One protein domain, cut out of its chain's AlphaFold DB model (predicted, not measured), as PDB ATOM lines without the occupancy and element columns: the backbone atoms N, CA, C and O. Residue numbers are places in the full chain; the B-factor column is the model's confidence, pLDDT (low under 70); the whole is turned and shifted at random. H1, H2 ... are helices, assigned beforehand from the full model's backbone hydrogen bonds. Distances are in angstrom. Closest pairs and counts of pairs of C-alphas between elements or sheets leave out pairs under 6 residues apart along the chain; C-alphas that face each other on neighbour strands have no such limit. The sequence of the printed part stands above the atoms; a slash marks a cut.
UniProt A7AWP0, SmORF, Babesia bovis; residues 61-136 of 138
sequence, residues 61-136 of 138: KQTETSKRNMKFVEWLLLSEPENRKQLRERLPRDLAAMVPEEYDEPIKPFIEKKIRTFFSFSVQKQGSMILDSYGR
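This is residues 61 to 136 of the 138 residues of the protein "SmORF" of Babesia bovis (UniProt A7AWP0). The long helix H1 makes one edge of a small helical domain, with H4 beside part of it and running back the opposite way. H2 turns off steeply near the end of H1 and leads to the one-turn helix H3 on the side away from H1, while H5 slants from the end of H4 toward H3 and packs on it with residues 130 to 134; the long link 97 to 108 loops out between H3 and H4. The printed part has 76 residues with five named helices in the order H1, H2, H3, H4, H5 and no named strand, and its class is all helix. It is compact, with a radius of gyration of the C-alphas of 12.3 A, and spans 36 by 30 by 21 A.

H1, residues 61 to 76, is the longest helix at 22.4 A; its C-alpha 61 is at (210.616, 285.159, 227.913) and its C-alpha 76 at (193.934, 270.293, 227.254). H4, residues 109 to 120, is 16.4 A long, and H2, residues 81 to 90, is 14.5 A. H3, residues 93 to 96, is 5.0 A long. H5, residues 123 to 135, is 18.5 A long and ends with C-alpha 135 at (210.719, 254.339, 217.494).

H1 touches H4 with residues 66 to 73 alone; the closest C-alphas, those of Val 73 and Arg 116, are 7.1 A apart. These two run opposite ways at a shallow tilt of 32 degrees, only just short of steep. With residues 75 to 76 alone, H1 touches H2 at a steep tilt of 50 degrees, opposite ways; the closest C-alphas, of Leu 76 and Asn 83, are 4.8 A apart. H3 is the hub, touching three helices. It touches H5, with the closest C-alphas, of Arg 93 and Ser 133, 5.5 A apart. H3 and H4 only just touch, with 3 pairs of C-alphas within 8 A, the closest being Leu 95 and Ile 115 at 7.6 A. H2 and H3 touch only at the corner by their link, and only just, with 3 such pairs; the closest C-alphas, of Arg 88 and Ala 96, are 4.8 A apart. H4 and H5 are close but not clearly touching, the closest C-alphas being those of Phe 118 and Gln 126 at 6.8 A. H1 and H5 are apart, as are H1 and H3, and H2 and H4. Each O i to N i+4 pair is within hydrogen-bond range in H1, H2, H4 and H5; H3 is too short for such a pair.

The two C-alphas farthest apart, of Lys 61 and Glu 102, are 36.0 A apart. The printed part has no cut. The link from H3 to H4, 12 residues, is long; the other three are tight. The mean pLDDT of the printed part is 90.0, and residues 61 to 67 and residue 136 are under 70.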
ATOM      1  N   LYS A  61     211.203 286.023 228.952       56.28
ATOM      2  CA  LYS A  61     210.616 285.159 227.913       56.28
ATOM      3  C   LYS A  61     210.331 283.755 228.436       56.28
ATOM      4  O   LYS A  61     209.288 283.200 228.100       56.28
ATOM      5  N   GLN A  62     211.200 283.199 229.275       55.62
ATOM      6  CA  GLN A  62     210.997 281.870 229.850       55.62
ATOM      7  C   GLN A  62     209.802 281.825 230.813       55.62
ATOM      8  O   GLN A  62     209.006 280.890 230.746       55.62
ATOM      9  N   THR A  63     209.630 282.854 231.648       56.38
ATOM     10  CA  THR A  63     208.497 282.938 232.587       56.38
ATOM     11  C   THR A  63     207.166 283.092 231.846       56.38
ATOM     12  O   THR A  63     206.213 282.368 232.125       56.38
ATOM     13  N   GLU A  64     207.117 283.952 230.826       60.34
ATOM     14  CA  GLU A  64     205.929 284.124 229.976       60.34
ATOM     15  C   GLU A  64     205.623 282.877 229.129       60.34
ATOM     16  O   GLU A  64     204.465 282.487 228.975       60.34
ATOM     17  N   THR A  65     206.653 282.194 228.622       61.00
ATOM     18  CA  THR A  65     206.497 280.940 227.862       61.00
ATOM     19  C   THR A  65     205.989 279.812 228.756       61.00
ATOM     20  O   THR A  65     205.065 279.098 228.377       61.00
ATOM     21  N   SER A  66     206.530 279.688 229.970       64.94
ATOM     22  CA  SER A  66     206.059 278.728 230.971       64.94
ATOM     23  C   SER A  66     204.598 278.987 231.352       64.94
ATOM     24  O   SER A  66     203.780 278.068 231.330       64.94
ATOM     25  N   LYS A  67     204.231 280.254 231.583       66.88
ATOM     26  CA  LYS A  67     202.854 280.660 231.890       66.88
ATOM     27  C   LYS A  67     201.884 280.378 230.739       66.88
ATOM     28  O   LYS A  67     200.764 279.927 230.978       66.88
ATOM     29  N   ARG A  68     202.303 280.606 229.489       70.38
ATOM     30  CA  ARG A  68     201.516 280.252 228.296       70.38
ATOM     31  C   ARG A  68     201.304 278.741 228.201       70.38
ATOM     32  O   ARG A  68     200.179 278.312 227.968       70.38
ATOM     33  N   ASN A  69     202.353 277.954 228.433       77.06
ATOM     34  CA  ASN A  69     202.260 276.496 228.431       77.06
ATOM     35  C   ASN A  69     201.311 275.990 229.521       77.06
ATOM     36  O   ASN A  69     200.491 275.129 229.238       77.06
ATOM     37  N   MET A  70     201.334 276.570 230.726       81.00
ATOM     38  CA  MET A  70     200.388 276.199 231.786       81.00
ATOM     39  C   MET A  70     198.931 276.426 231.373       81.00
ATOM     40  O   MET A  70     198.127 275.508 231.490       81.00
ATOM     41  N   LYS A  71     198.590 277.598 230.816       88.19
ATOM     42  CA  LYS A  71     197.221 277.866 230.335       88.19
ATOM     43  C   LYS A  71     196.777 276.885 229.250       88.19
ATOM     44  O   LYS A  71     195.624 276.470 229.235       88.19
ATOM     45  N   PHE A  72     197.689 276.522 228.353       90.38
ATOM     46  CA  PHE A  72     197.409 275.545 227.309       90.38
ATOM     47  C   PHE A  72     197.167 274.140 227.881       90.38
ATOM     48  O   PHE A  72     196.259 273.448 227.434       90.38
ATOM     49  N   VAL A  73     197.921 273.739 228.907       93.31
ATOM     50  CA  VAL A  73     197.725 272.453 229.595       93.31
ATOM     51  C   VAL A  73     196.389 272.401 230.326       93.31
ATOM     52  O   VAL A  73     195.709 271.388 230.222       93.31
ATOM     53  N   GLU A  74     195.986 273.472 231.018       95.25
ATOM     54  CA  GLU A  74     194.659 273.508 231.657       95.25
ATOM     55  C   GLU A  74     193.542 273.347 230.627       95.25
ATOM     56  O   GLU A  74     192.596 272.604 230.862       95.25
ATOM     57  N   TRP A  75     193.679 273.990 229.462       95.25
ATOM     58  CA  TRP A  75     192.735 273.803 228.365       95.25
ATOM     59  C   TRP A  75     192.717 272.343 227.894       95.25
ATOM     60  O   TRP A  75     191.647 271.754 227.807       95.25
ATOM     61  N   LEU A  76     193.871 271.703 227.674       95.38
ATOM     62  CA  LEU A  76     193.934 270.293 227.254       95.38
ATOM     63  C   LEU A  76     193.322 269.299 228.259       95.38
ATOM     64  O   LEU A  76     192.933 268.205 227.860       95.38
ATOM     65  N   LEU A  77     193.271 269.648 229.546       95.69
ATOM     66  CA  LEU A  77     192.734 268.788 230.605       95.69
ATOM     67  C   LEU A  77     191.216 268.911 230.791       95.69
ATOM     68  O   LEU A  77     190.649 268.171 231.594       95.69
ATOM     69  N   LEU A  78     190.550 269.806 230.057       95.19
ATOM     70  CA  LEU A  78     189.092 269.892 230.052       95.19
ATOM     71  C   LEU A  78     188.469 268.616 229.463       95.19
ATOM     72  O   LEU A  78     188.967 268.051 228.487       95.19
ATOM     73  N   SER A  79     187.344 268.189 230.038       93.81
ATOM     74  CA  SER A  79     186.525 267.064 229.561       93.81
ATOM     75  C   SER A  79     185.688 267.450 228.339       93.81
ATOM     76  O   SER A  79     184.467 267.336 228.334       93.81
ATOM     77  N   GLU A  80     186.361 267.936 227.301       94.94
ATOM     78  CA  GLU A  80     185.779 268.266 226.005       94.94
ATOM     79  C   GLU A  80     186.361 267.329 224.932       94.94
ATOM     80  O   GLU A  80     187.541 266.960 225.002       94.94
ATOM     81  N   PRO A  81     185.562 266.925 223.928       95.56
ATOM     82  CA  PRO A  81     185.987 265.945 222.930       95.56
ATOM     83  C   PRO A  81     187.205 266.413 222.121       95.56
ATOM     84  O   PRO A  81     188.141 265.641 221.905       95.56
ATOM     85  N   GLU A  82     187.239 267.689 221.724       96.00
ATOM     86  CA  GLU A  82     188.371 268.254 220.983       96.00
ATOM     87  C   GLU A  82     189.641 268.261 221.844       96.00
ATOM     88  O   GLU A  82     190.701 267.808 221.417       96.00
ATOM     89  N   ASN A  83     189.532 268.691 223.097       96.19
ATOM     90  CA  ASN A  83     190.641 268.780 224.044       96.19
ATOM     91  C   ASN A  83     191.231 267.399 224.316       96.19
ATOM     92  O   ASN A  83     192.452 267.240 224.318       96.19
ATOM     93  N   ARG A  84     190.376 266.378 224.453       96.94
ATOM     94  CA  ARG A  84     190.800 264.993 224.653       96.94
ATOM     95  C   ARG A  84     191.600 264.457 223.471       96.94
ATOM     96  O   ARG A  84     192.668 263.869 223.670       96.94
ATOM     97  N   LYS A  85     191.118 264.691 222.251       96.25
ATOM     98  CA  LYS A  85     191.821 264.323 221.018       96.25
ATOM     99  C   LYS A  85     193.173 265.033 220.927       96.25
ATOM    100  O   LYS A  85     194.210 264.383 220.804       96.25
ATOM    101  N   GLN A  86     193.171 266.355 221.090       96.19
ATOM    102  CA  GLN A  86     194.367 267.199 221.054       96.19
ATOM    103  C   GLN A  86     195.391 266.828 222.138       96.19
ATOM    104  O   GLN A  86     196.599 266.955 221.916       96.19
ATOM    105  N   LEU A  87     194.928 266.381 223.308       96.56
ATOM    106  CA  LEU A  87     195.772 265.887 224.388       96.56
ATOM    107  C   LEU A  87     196.444 264.576 223.978       96.56
ATOM    108  O   LEU A  87     197.666 264.481 224.049       96.56
ATOM    109  N   ARG A  88     195.680 263.584 223.504       95.69
ATOM    110  CA  ARG A  88     196.223 262.278 223.091       95.69
ATOM    111  C   ARG A  88     197.215 262.388 221.931       95.69
ATOM    112  O   ARG A  88     198.228 261.699 221.956       95.69
ATOM    113  N   GLU A  89     196.977 263.278 220.969       94.25
ATOM    114  CA  GLU A  89     197.879 263.508 219.826       94.25
ATOM    115  C   GLU A  89     199.217 264.155 220.219       94.25
ATOM    116  O   GLU A  89     200.227 263.951 219.548       94.25
ATOM    117  N   ARG A  90     199.248 264.940 221.305       94.19
ATOM    118  CA  ARG A  90     200.463 265.639 221.766       94.19
ATOM    119  C   ARG A  90     201.277 264.868 222.798       94.19
ATOM    120  O   ARG A  90     202.358 265.324 223.173       94.19
ATOM    121  N   LEU A  91     200.768 263.746 223.294       96.12
ATOM    122  CA  LEU A  91     201.454 262.941 224.296       96.12
ATOM    123  C   LEU A  91     202.301 261.840 223.639       96.12
ATOM    124  O   LEU A  91     201.937 261.319 222.587       96.12
ATOM    125  N   PRO A  92     203.404 261.418 224.282       95.94
ATOM    126  CA  PRO A  92     204.090 260.186 223.912       95.94
ATOM    127  C   PRO A  92     203.125 258.997 223.957       95.94
ATOM    128  O   PRO A  92     202.271 258.938 224.846       95.94
ATOM    129  N   ARG A  93     203.301 258.022 223.060       94.06
ATOM    130  CA  ARG A  93     202.382 256.883 222.869       94.06
ATOM    131  C   ARG A  93     201.999 256.178 224.172       94.06
ATOM    132  O   ARG A  93     200.819 255.949 224.424       94.06
ATOM    133  N   ASP A  94     202.987 255.899 225.019       93.69
ATOM    134  CA  ASP A  94     202.793 255.210 226.302       93.69
ATOM    135  C   ASP A  94     201.898 256.012 227.259       93.69
ATOM    136  O   ASP A  94     201.094 255.443 227.993       93.69
ATOM    137  N   LEU A  95     202.026 257.342 227.254       95.81
ATOM    138  CA  LEU A  95     201.237 258.228 228.107       95.81
ATOM    139  C   LEU A  95     199.853 258.494 227.503       95.81
ATOM    140  O   LEU A  95     198.873 258.499 228.240       95.81
ATOM    141  N   ALA A  96     199.762 258.638 226.178       96.19
ATOM    142  CA  ALA A  96     198.502 258.765 225.449       96.19
ATOM    143  C   ALA A  96     197.600 257.534 225.646       96.19
ATOM    144  O   ALA A  96     196.400 257.687 225.850       96.19
ATOM    145  N   ALA A  97     198.178 256.329 225.666       95.06
ATOM    146  CA  ALA A  97     197.453 255.081 225.906       95.06
ATOM    147  C   ALA A  97     196.852 254.978 227.321       95.06
ATOM    148  O   ALA A  97     195.910 254.221 227.532       95.06
ATOM    149  N   MET A  98     197.384 255.728 228.293       96.31
ATOM    150  CA  MET A  98     196.831 255.775 229.652       96.31
ATOM    151  C   MET A  98     195.662 256.755 229.775       96.31
ATOM    152  O   MET A  98     194.865 256.629 230.700       96.31
ATOM    153  N   VAL A  99     195.571 257.749 228.891       96.56
ATOM    154  CA  VAL A  99     194.473 258.720 228.887       96.56
ATOM    155  C   VAL A  99     193.230 258.034 228.320       96.56
ATOM    156  O   VAL A  99     193.338 257.486 227.229       96.56
ATOM    157  N   PRO A 100     192.062 258.064 228.984       96.00
ATOM    158  CA  PRO A 100     190.830 257.521 228.410       96.00
ATOM    159  C   PRO A 100     190.523 258.103 227.030       96.00
ATOM    160  O   PRO A 100     190.840 259.267 226.775       96.00
ATOM    161  N   GLU A 101     189.961 257.300 226.133       92.50
ATOM    162  CA  GLU A 101     189.586 257.756 224.789       92.50
ATOM    163  C   GLU A 101     188.325 258.618 224.825       92.50
ATOM    164  O   GLU A 101     188.300 259.696 224.231       92.50
ATOM    165  N   GLU A 102     187.344 258.188 225.616       93.69
ATOM    166  CA  GLU A 102     186.114 258.928 225.857       93.69
ATOM    167  C   GLU A 102     186.374 260.166 226.737       93.69
ATOM    168  O   GLU A 102     187.197 260.156 227.664       93.69
ATOM    169  N   TYR A 103     185.712 261.279 226.410       92.88
ATOM    170  CA  TYR A 103     185.944 262.578 227.058       92.88
ATOM    171  C   TYR A 103     185.208 262.724 228.397       92.88
ATOM    172  O   TYR A 103     185.651 263.498 229.251       92.88
ATOM    173  N   ASP A 104     184.111 261.988 228.571       93.69
ATOM    174  CA  ASP A 104     183.318 261.896 229.796       93.69
ATOM    175  C   ASP A 104     184.036 261.080 230.880       93.69
ATOM    176  O   ASP A 104     183.843 261.334 232.072       93.69
ATOM    177  N   GLU A 105     184.928 260.162 230.493       94.88
ATOM    178  CA  GLU A 105     185.753 259.438 231.452       94.88
ATOM    179  C   GLU A 105     186.844 260.353 232.058       94.88
ATOM    180  O   GLU A 105     187.690 260.929 231.344       94.88
ATOM    181  N   PRO A 106     186.878 260.485 233.400       95.06
ATOM    182  CA  PRO A 106     187.838 261.345 234.070       95.06
ATOM    183  C   PRO A 106     189.265 260.802 233.946       95.06
ATOM    184  O   PRO A 106     189.538 259.609 234.099       95.06
ATOM    185  N   ILE A 107     190.222 261.708 233.743       96.69
ATOM    186  CA  ILE A 107     191.645 261.364 233.778       96.69
ATOM    187  C   ILE A 107     192.033 261.082 235.231       96.69
ATOM    188  O   ILE A 107     191.834 261.912 236.116       96.69
ATOM    189  N   LYS A 108     192.625 259.911 235.498       96.75
ATOM    190  CA  LYS A 108     193.050 259.569 236.865       96.75
ATOM    191  C   LYS A 108     194.096 260.583 237.360       96.75
ATOM    192  O   LYS A 108     195.021 260.891 236.602       96.75
ATOM    193  N   PRO A 109     194.073 260.997 238.643       96.69
ATOM    194  CA  PRO A 109     194.994 262.012 239.173       96.69
ATOM    195  C   PRO A 109     196.481 261.700 238.942       96.69
ATOM    196  O   PRO A 109     197.301 262.580 238.680       96.69
ATOM    197  N   PHE A 110     196.847 260.416 238.991       97.00
ATOM    198  CA  PHE A 110     198.212 259.972 238.707       97.00
ATOM    199  C   PHE A 110     198.633 260.221 237.249       97.00
ATOM    200  O   PHE A 110     199.780 260.596 236.994       97.00
ATOM    201  N   ILE A 111     197.719 260.032 236.294       97.00
ATOM    202  CA  ILE A 111     197.963 260.285 234.870       97.00
ATOM    203  C   ILE A 111     198.040 261.793 234.628       97.00
ATOM    204  O   ILE A 111     198.978 262.252 233.981       97.00
ATOM    205  N   GLU A 112     197.133 262.573 235.219       96.94
ATOM    206  CA  GLU A 112     197.158 264.037 235.135       96.94
ATOM    207  C   GLU A 112     198.502 264.609 235.612       96.94
ATOM    208  O   GLU A 112     199.125 265.421 234.924       96.94
ATOM    209  N   LYS A 113     199.030 264.116 236.740       97.06
ATOM    210  CA  LYS A 113     200.356 264.513 237.234       97.06
ATOM    211  C   LYS A 113     201.462 264.229 236.215       97.06
ATOM    212  O   LYS A 113     202.356 265.059 236.033       97.06
ATOM    213  N   LYS A 114     201.418 263.076 235.538       96.81
ATOM    214  CA  LYS A 114     202.383 262.734 234.480       96.81
ATOM    215  C   LYS A 114     202.251 263.654 233.270       96.81
ATOM    216  O   LYS A 114     203.272 264.113 232.770       96.81
ATOM    217  N   ILE A 115     201.027 263.967 232.852       96.75
ATOM    218  CA  ILE A 115     200.742 264.913 231.765       96.75
ATOM    219  C   ILE A 115     201.330 266.288 232.093       96.75
ATOM    220  O   ILE A 115     202.118 266.829 231.319       96.75
ATOM    221  N   ARG A 116     201.031 266.827 233.279       96.00
ATOM    222  CA  ARG A 116     201.568 268.119 233.736       96.00
ATOM    223  C   ARG A 116     203.095 268.108 233.808       96.00
ATOM    224  O   ARG A 116     203.741 269.064 233.392       96.00
ATOM    225  N   THR A 117     203.683 267.003 234.271       95.69
ATOM    226  CA  THR A 117     205.145 266.821 234.295       95.69
ATOM    227  C   THR A 117     205.727 266.825 232.882       95.69
ATOM    228  O   THR A 117     206.720 267.507 232.638       95.69
ATOM    229  N   PHE A 118     205.105 266.129 231.931       95.31
ATOM    230  CA  PHE A 118     205.534 266.123 230.534       95.31
ATOM    231  C   PHE A 118     205.532 267.537 229.937       95.31
ATOM    232  O   PHE A 118     206.545 267.988 229.402       95.31
ATOM    233  N   PHE A 119     204.438 268.280 230.120       94.25
ATOM    234  CA  PHE A 119     204.331 269.648 229.613       94.25
ATOM    235  C   PHE A 119     205.205 270.671 230.359       94.25
ATOM    236  O   PHE A 119     205.431 271.766 229.847       94.25
ATOM    237  N   SER A 120     205.749 270.321 231.529       92.44
ATOM    238  CA  SER A 120     206.739 271.148 232.232       92.44
ATOM    239  C   SER A 120     208.138 271.095 231.603       92.44
ATOM    240  O   SER A 120     208.970 271.963 231.873       92.44
ATOM    241  N   PHE A 121     208.419 270.094 230.760       91.50
ATOM    242  CA  PHE A 121     209.698 269.993 230.064       91.50
ATOM    243  C   PHE A 121     209.840 271.026 228.941       91.50
ATOM    244  O   PHE A 121     208.863 271.582 228.446       91.50
ATOM    245  N   SER A 122     211.082 271.262 228.503       91.56
ATOM    246  CA  SER A 122     211.347 272.074 227.313       91.56
ATOM    247  C   SER A 122     210.753 271.423 226.060       91.56
ATOM    248  O   SER A 122     210.663 270.198 225.970       91.56
ATOM    249  N   VAL A 123     210.416 272.238 225.055       91.06
ATOM    250  CA  VAL A 123     209.866 271.764 223.769       91.06
ATOM    251  C   VAL A 123     210.777 270.720 223.112       91.06
ATOM    252  O   VAL A 123     210.296 269.725 222.579       91.06
ATOM    253  N   GLN A 124     212.100 270.893 223.210       92.12
ATOM    254  CA  GLN A 124     213.071 269.922 222.693       92.12
ATOM    255  C   GLN A 124     212.942 268.559 223.386       92.12
ATOM    256  O   GLN A 124     212.902 267.524 222.725       92.12
ATOM    257  N   LYS A 125     212.828 268.554 224.720       94.25
ATOM    258  CA  LYS A 125     212.675 267.323 225.502       94.25
ATOM    259  C   LYS A 125     211.315 266.664 225.263       94.25
ATOM    260  O   LYS A 125     211.260 265.443 225.161       94.25
ATOM    261  N   GLN A 126     210.247 267.452 225.122       94.19
ATOM    262  CA  GLN A 126     208.930 266.945 224.720       94.19
ATOM    263  C   GLN A 126     209.005 266.248 223.354       94.19
ATOM    264  O   GLN A 126     208.575 265.105 223.232       94.19
ATOM    265  N   GLY A 127     209.624 266.893 222.357       93.19
ATOM    266  CA  GLY A 127     209.811 266.329 221.018       93.19
ATOM    267  C   GLY A 127     210.624 265.031 221.013       93.19
ATOM    268  O   GLY A 127     210.218 264.071 220.365       93.19
ATOM    269  N   SER A 128     211.714 264.967 221.788       94.69
ATOM    270  CA  SER A 128     212.501 263.734 221.962       94.69
ATOM    271  C   SER A 128     211.647 262.601 222.526       94.69
ATOM    272  O   SER A 128     211.600 261.526 221.944       94.69
ATOM    273  N   MET A 129     210.911 262.848 223.615       94.56
ATOM    274  CA  MET A 129     210.062 261.832 224.248       94.56
ATOM    275  C   MET A 129     208.952 261.322 223.324       94.56
ATOM    276  O   MET A 129     208.633 260.133 223.345       94.56
ATOM    277  N   ILE A 130     208.357 262.212 222.523       93.88
ATOM    278  CA  ILE A 130     207.361 261.833 221.517       93.88
ATOM    279  C   ILE A 130     208.018 260.929 220.469       93.88
ATOM    280  O   ILE A 130     207.518 259.832 220.224       93.88
ATOM    281  N   LEU A 131     209.155 261.337 219.900       92.88
ATOM    282  CA  LEU A 131     209.855 260.580 218.860       92.88
ATOM    283  C   LEU A 131     210.305 259.193 219.351       92.88
ATOM    284  O   LEU A 131     210.060 258.192 218.676       92.88
ATOM    285  N   ASP A 132     210.876 259.125 220.553       91.94
ATOM    286  CA  ASP A 132     211.318 257.878 221.184       91.94
ATOM    287  C   ASP A 132     210.148 256.903 221.386       91.94
ATOM    288  O   ASP A 132     210.310 255.688 221.259       91.94
ATOM    289  N   SER A 133     208.943 257.421 221.653       90.44
ATOM    290  CA  SER A 133     207.748 256.588 221.826       90.44
ATOM    291  C   SER A 133     207.275 255.914 220.532       90.44
ATOM    292  O   SER A 133     206.678 254.841 220.600       90.44
ATOM    293  N   TYR A 134     207.576 256.493 219.363       80.94
ATOM    294  CA  TYR A 134     207.239 255.921 218.052       80.94
ATOM    295  C   TYR A 134     208.338 255.019 217.480       80.94
ATOM    296  O   TYR A 134     208.040 254.148 216.667       80.94
ATOM    297  N   GLY A 135     209.595 255.194 217.901       75.94
ATOM    298  CA  GLY A 135     210.719 254.339 217.494       75.94
ATOM    299  C   GLY A 135     210.771 252.984 218.207       75.94
ATOM    300  O   GLY A 135     211.521 252.103 217.799       75.94
ATOM    301  N   ARG A 136     209.968 252.795 219.260       66.06
ATOM    302  CA  ARG A 136     209.972 251.613 220.135       66.06
ATOM    303  C   ARG A 136     209.065 250.472 219.635       66.06
ATOM    304  O   ARG A 136     208.399 249.822 220.437       66.06
TER     305      ARG A 136